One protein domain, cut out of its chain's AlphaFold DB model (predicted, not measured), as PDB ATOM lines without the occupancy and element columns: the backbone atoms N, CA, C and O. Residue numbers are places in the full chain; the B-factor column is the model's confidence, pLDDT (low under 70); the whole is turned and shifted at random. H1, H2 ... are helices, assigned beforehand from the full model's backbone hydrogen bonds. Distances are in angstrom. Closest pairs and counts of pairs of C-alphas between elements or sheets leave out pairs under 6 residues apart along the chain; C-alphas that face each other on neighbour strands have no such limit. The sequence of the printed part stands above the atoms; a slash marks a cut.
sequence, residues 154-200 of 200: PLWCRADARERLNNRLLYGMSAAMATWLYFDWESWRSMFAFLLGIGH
ATOM      1  N   PRO A 154     221.505 246.503 136.494       73.50
ATOM      2  CA  PRO A 154     220.462 246.506 137.515       73.50
ATOM      3  C   PRO A 154     220.640 245.438 138.609       73.50
ATOM      4  O   PRO A 154     219.981 245.529 139.653       73.50
ATOM      5  N   LEU A 155     221.440 244.385 138.404       74.25
ATOM      6  CA  LEU A 155     221.790 243.444 139.479       74.25
ATOM      7  C   LEU A 155     222.820 244.063 140.425       74.25
ATOM      8  O   LEU A 155     222.610 244.021 141.641       74.25
ATOM      9  N   TRP A 156     223.839 244.725 139.876       75.88
ATOM     10  CA  TRP A 156     224.810 245.506 140.639       75.88
ATOM     11  C   TRP A 156     224.146 246.558 141.533       75.88
ATOM     12  O   TRP A 156     224.352 246.558 142.746       75.88
ATOM     13  N   CYS A 157     223.256 247.394 140.982       75.31
ATOM     14  CA  CYS A 157     222.560 248.424 141.765       75.31
ATOM     15  C   CYS A 157     221.730 247.840 142.920       75.31
ATOM     16  O   CYS A 157     221.592 248.458 143.977       75.31
ATOM     17  N   ARG A 158     221.156 246.644 142.735       74.44
ATOM     18  CA  ARG A 158     220.391 245.962 143.788       74.44
ATOM     19  C   ARG A 158     221.290 245.402 144.884       74.44
ATOM     20  O   ARG A 158     220.902 245.467 146.050       74.44
ATOM     21  N   ALA A 159     222.447 244.856 144.526       73.06
ATOM     22  CA  ALA A 159     223.436 244.393 145.491       73.06
ATOM     23  C   ALA A 159     224.016 245.569 146.300       73.06
ATOM     24  O   ALA A 159     223.981 245.511 147.527       73.06
ATOM     25  N   ASP A 160     224.377 246.677 145.642       73.94
ATOM     26  CA  ASP A 160     224.842 247.920 146.286       73.94
ATOM     27  C   ASP A 160     223.796 248.476 147.269       73.94
ATOM     28  O   ASP A 160     224.071 248.748 148.439       73.94
ATOM     29  N   ALA A 161     222.534 248.575 146.838       72.75
ATOM     30  CA  ALA A 161     221.452 249.039 147.703       72.75
ATOM     31  C   ALA A 161     221.260 248.137 148.937       72.75
ATOM     32  O   ALA A 161     220.996 248.638 150.034       72.75
ATOM     33  N   ARG A 162     221.406 246.816 148.773       72.06
ATOM     34  CA  ARG A 162     221.335 245.850 149.877       72.06
ATOM     35  C   ARG A 162     222.514 245.991 150.831       72.06
ATOM     36  O   ARG A 162     222.289 245.981 152.037       72.06
ATOM     37  N   GLU A 163     223.731 246.156 150.325       72.06
ATOM     38  CA  GLU A 163     224.922 246.365 151.151       72.06
ATOM     39  C   GLU A 163     224.799 247.648 151.979       72.06
ATOM     40  O   GLU A 163     224.958 247.625 153.199       72.06
ATOM     41  N   ARG A 164     224.399 248.760 151.350       74.94
ATOM     42  CA  ARG A 164     224.157 250.034 152.043       74.94
ATOM     43  C   ARG A 164     223.103 249.901 153.133       74.94
ATOM     44  O   ARG A 164     223.257 250.480 154.207       74.94
ATOM     45  N   LEU A 165     222.029 249.157 152.871       71.81
ATOM     46  CA  LEU A 165     220.981 248.919 153.859       71.81
ATOM     47  C   LEU A 165     221.490 248.043 155.009       71.81
ATOM     48  O   LEU A 165     221.202 248.345 156.164       71.81
ATOM     49  N   ASN A 166     222.296 247.024 154.716       71.88
ATOM     50  CA  ASN A 166     222.884 246.158 155.731       71.88
ATOM     51  C   ASN A 166     223.891 246.917 156.610       71.88
ATOM     52  O   ASN A 166     223.818 246.834 157.830       71.88
ATOM     53  N   ASN A 167     224.748 247.750 156.014       73.56
ATOM     54  CA  ASN A 167     225.671 248.623 156.740       73.56
ATOM     55  C   ASN A 167     224.915 249.649 157.597       73.56
ATOM     56  O   ASN A 167     225.246 249.852 158.764       73.56
ATOM     57  N   ARG A 168     223.846 250.259 157.072       73.06
ATOM     58  CA  ARG A 168     222.988 251.161 157.860       73.06
ATOM     59  C   ARG A 168     222.284 250.446 159.005       73.06
ATOM     60  O   ARG A 168     222.159 251.028 160.073       73.06
ATOM     61  N   LEU A 169     221.836 249.208 158.818       70.50
ATOM     62  CA  LEU A 169     221.259 248.426 159.907       70.50
ATOM     63  C   LEU A 169     222.325 248.069 160.943       70.50
ATOM     64  O   LEU A 169     222.119 248.319 162.123       70.50
ATOM     65  N   LEU A 170     223.475 247.548 160.522       72.38
ATOM     66  CA  LEU A 170     224.521 247.091 161.429       72.38
ATOM     67  C   LEU A 170     225.114 248.243 162.246       72.38
ATOM     68  O   LEU A 170     225.193 248.146 163.468       72.38
ATOM     69  N   TYR A 171     225.491 249.345 161.595       70.69
ATOM     70  CA  TYR A 171     226.135 250.489 162.244       70.69
ATOM     71  C   TYR A 171     225.134 251.529 162.747       70.69
ATOM     72  O   TYR A 171     225.314 252.097 163.818       70.69
ATOM     73  N   GLY A 172     224.053 251.775 162.007       69.00
ATOM     74  CA  GLY A 172     223.043 252.759 162.391       69.00
ATOM     75  C   GLY A 172     222.162 252.278 163.539       69.00
ATOM     76  O   GLY A 172     221.919 253.054 164.457       69.00
ATOM     77  N   MET A 173     221.732 251.009 163.555       69.50
ATOM     78  CA  MET A 173     220.954 250.494 164.692       69.50
ATOM     79  C   MET A 173     221.819 250.322 165.934       69.50
ATOM     80  O   MET A 173     221.344 250.599 167.028       69.50
ATOM     81  N   SER A 174     223.075 249.886 165.793       69.44
ATOM     82  CA  SER A 174     223.978 249.770 166.944       69.44
ATOM     83  C   SER A 174     224.323 251.137 167.530       69.44
ATOM     84  O   SER A 174     224.257 251.292 168.745       69.44
ATOM     85  N   ALA A 175     224.594 252.143 166.692       72.56
ATOM     86  CA  ALA A 175     224.794 253.516 167.143       72.56
ATOM     87  C   ALA A 175     223.526 254.082 167.794       72.56
ATOM     88  O   ALA A 175     223.598 254.579 168.909       72.56
ATOM     89  N   ALA A 176     222.357 253.939 167.162       73.56
ATOM     90  CA  ALA A 176     221.093 254.407 167.727       73.56
ATOM     91  C   ALA A 176     220.757 253.716 169.058       73.56
ATOM     92  O   ALA A 176     220.336 254.382 169.998       73.56
ATOM     93  N   MET A 177     220.995 252.406 169.170       72.69
ATOM     94  CA  MET A 177     220.842 251.658 170.420       72.69
ATOM     95  C   MET A 177     221.834 252.120 171.485       72.69
ATOM     96  O   MET A 177     221.438 252.301 172.628       72.69
ATOM     97  N   ALA A 178     223.102 252.342 171.134       76.12
ATOM     98  CA  ALA A 178     224.106 252.845 172.068       76.12
ATOM     99  C   ALA A 178     223.760 254.258 172.557       76.12
ATOM    100  O   ALA A 178     223.858 254.541 173.746       76.12
ATOM    101  N   THR A 179     223.297 255.127 171.658       76.94
ATOM    102  CA  THR A 179     222.828 256.474 171.983       76.94
ATOM    103  C   THR A 179     221.577 256.432 172.860       76.94
ATOM    104  O   THR A 179     221.508 257.152 173.849       76.94
ATOM    105  N   TRP A 180     220.618 255.558 172.558       75.88
ATOM    106  CA  TRP A 180     219.417 255.376 173.371       75.88
ATOM    107  C   TRP A 180     219.748 254.824 174.768       75.88
ATOM    108  O   TRP A 180     219.286 255.372 175.762       75.88
ATOM    109  N   LEU A 181     220.633 253.824 174.865       75.56
ATOM    110  CA  LEU A 181     221.145 253.298 176.140       75.56
ATOM    111  C   LEU A 181     221.930 254.344 176.945       75.56
ATOM    112  O   LEU A 181     221.897 254.320 178.171       75.56
ATOM    113  N   TYR A 182     222.639 255.249 176.268       72.88
ATOM    114  CA  TYR A 182     223.384 256.333 176.904       72.88
ATOM    115  C   TYR A 182     222.458 257.425 177.452       72.88
ATOM    116  O   TYR A 182     222.632 257.860 178.588       72.88
ATOM    117  N   PHE A 183     221.451 257.846 176.679       69.06
ATOM    118  CA  PHE A 183     220.492 258.865 177.116       69.06
ATOM    119  C   PHE A 183     219.515 258.359 178.179       69.06
ATOM    120  O   PHE A 183     219.089 259.142 179.021       69.06
ATOM    121  N   ASP A 184     219.191 257.066 178.175       70.38
ATOM    122  CA  ASP A 184     218.245 256.458 179.117       70.38
ATOM    123  C   ASP A 184     218.949 255.685 180.251       70.38
ATOM    124  O   ASP A 184     218.350 254.858 180.943       70.38
ATOM    125  N   TRP A 185     220.247 255.943 180.456       75.00
ATOM    126  CA  TRP A 185     221.092 255.226 181.416       75.00
ATOM    127  C   TRP A 185     220.530 255.248 182.843       75.00
ATOM    128  O   TRP A 185     220.594 254.241 183.544       75.00
ATOM    129  N   GLU A 186     219.943 256.364 183.281       73.88
ATOM    130  CA  GLU A 186     219.339 256.475 184.615       73.88
ATOM    131  C   GLU A 186     218.088 255.601 184.770       73.88
ATOM    132  O   GLU A 186     217.893 254.985 185.822       73.88
ATOM    133  N   SER A 187     217.286 255.490 183.711       72.81
ATOM    134  CA  SER A 187     216.073 254.671 183.658       72.81
ATOM    135  C   SER A 187     216.424 253.180 183.643       72.81
ATOM    136  O   SER A 187     215.890 252.398 184.430       72.81
ATOM    137  N   TRP A 188     217.439 252.793 182.862       69.25
ATOM    138  CA  TRP A 188     218.008 251.443 182.886       69.25
ATOM    139  C   TRP A 188     218.650 251.109 184.234       69.25
ATOM    140  O   TRP A 188     218.415 250.027 184.770       69.25
ATOM    141  N   ARG A 189     219.412 252.036 184.830       73.19
ATOM    142  CA  ARG A 189     220.013 251.868 186.162       73.19
ATOM    143  C   ARG A 189     218.944 251.665 187.230       73.19
ATOM    144  O   ARG A 189     219.109 250.793 188.075       73.19
ATOM    145  N   SER A 190     217.856 252.433 187.182       73.31
ATOM    146  CA  SER A 190     216.712 252.281 188.086       73.31
ATOM    147  C   SER A 190     216.017 250.930 187.890       73.31
ATOM    148  O   SER A 190     215.796 250.203 188.856       73.31
ATOM    149  N   MET A 191     215.774 250.526 186.640       70.56
ATOM    150  CA  MET A 191     215.147 249.244 186.317       70.56
ATOM    151  C   MET A 191     216.014 248.049 186.756       70.56
ATOM    152  O   MET A 191     215.495 247.082 187.312       70.56
ATOM    153  N   PHE A 192     217.338 248.123 186.577       73.88
ATOM    154  CA  PHE A 192     218.279 247.110 187.065       73.88
ATOM    155  C   PHE A 192     218.412 247.112 188.589       73.88
ATOM    156  O   PHE A 192     218.452 246.039 189.185       73.88
ATOM    157  N   ALA A 193     218.432 248.279 189.238       74.88
ATOM    158  CA  ALA A 193     218.438 248.377 190.697       74.88
ATOM    159  C   ALA A 193     217.159 247.783 191.311       74.88
ATOM    160  O   ALA A 193     217.232 247.103 192.334       74.88
ATOM    161  N   PHE A 194     216.009 247.965 190.654       71.44
ATOM    162  CA  PHE A 194     214.734 247.359 191.043       71.44
ATOM    163  C   PHE A 194     214.731 245.836 190.829       71.44
ATOM    164  O   PHE A 194     214.340 245.087 191.720       71.44
ATOM    165  N   LEU A 195     215.234 245.356 189.684       69.56
ATOM    166  CA  LEU A 195     215.353 243.920 189.378       69.56
ATOM    167  C   LEU A 195     216.344 243.180 190.289       69.56
ATOM    168  O   LEU A 195     216.151 241.997 190.561       69.56
ATOM    169  N   LEU A 196     217.394 243.859 190.753       77.38
ATOM    170  CA  LEU A 196     218.403 243.306 191.662       77.38
ATOM    171  C   LEU A 196     218.053 243.504 193.147       77.38
ATOM    172  O   LEU A 196     218.805 243.048 194.004       77.38
ATOM    173  N   GLY A 197     216.927 244.158 193.462       66.06
ATOM    174  CA  GLY A 197     216.491 244.394 194.842       66.06
ATOM    175  C   GLY A 197     217.387 245.359 195.629       66.06
ATOM    176  O   GLY A 197     217.437 245.283 196.851       66.06
ATOM    177  N   ILE A 198     218.113 246.244 194.938       69.38
ATOM    178  CA  ILE A 198     219.061 247.206 195.530       69.38
ATOM    179  C   ILE A 198     218.384 248.574 195.796       69.38
ATOM    180  O   ILE A 198     218.989 249.466 196.382       69.38
ATOM    181  N   GLY A 199     217.121 248.765 195.399       58.22
ATOM    182  CA  GLY A 199     216.388 250.022 195.605       58.22
ATOM    183  C   GLY A 199     215.680 250.115 196.963       58.22
ATOM    184  O   GLY A 199     214.785 249.314 197.227       58.22
ATOM    185  N   HIS A 200     216.063 251.113 197.767       48.34
ATOM    186  CA  HIS A 200     215.304 251.664 198.901       48.34
ATOM    187  C   HIS A 200     214.427 252.832 198.441       48.34
ATOM    188  O   HIS A 200     214.897 253.592 197.561       48.34
TER     189      HIS A 200
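This is residues 154 to 200 of the 200 residues of an uncharacterized protein of Hordeum vulgare subsp. vulgare (UniProt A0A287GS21). One long helix, H1, makes most of a thin rod, and at its end the chain turns a sharp corner into a short second helix, H2, like a long-armed L. The helices meet near their ends, with no core between them. The printed part has 47 residues, with two named helices, H1 then H2, and no named strand; its class is all helix. It is extended, with a radius of gyration of the C-alphas of 18.4 A and spans of 62 by 16 by 8 A.

H1, residues 154 to 183, and H2, residues 185 to 195, are close but not clearly touching; their closest C-alphas, those of Leu 181 and Trp 188, are 7.7 A apart. They run the same way at a steep tilt of 69 degrees, only just short of about perpendicular. Every O i to N i+4 pair is within hydrogen-bond range in H2, and 25 of 26 are in H1.

H1 measures 41.5 A from C-alpha 154 at (220.462, 246.506, 137.515) to C-alpha 183. H2 measures 15.0 A and ends at C-alpha 195, (215.353, 243.920, 189.378).

The C-alphas farthest apart, those of Pro 154 and His 200, are 61.8 A apart. The printed part has no cut, and the link from H1 to H2 is tight. Confidence is under 70 at residues 172 to 174, 183, 188, 195 and 197 to 200.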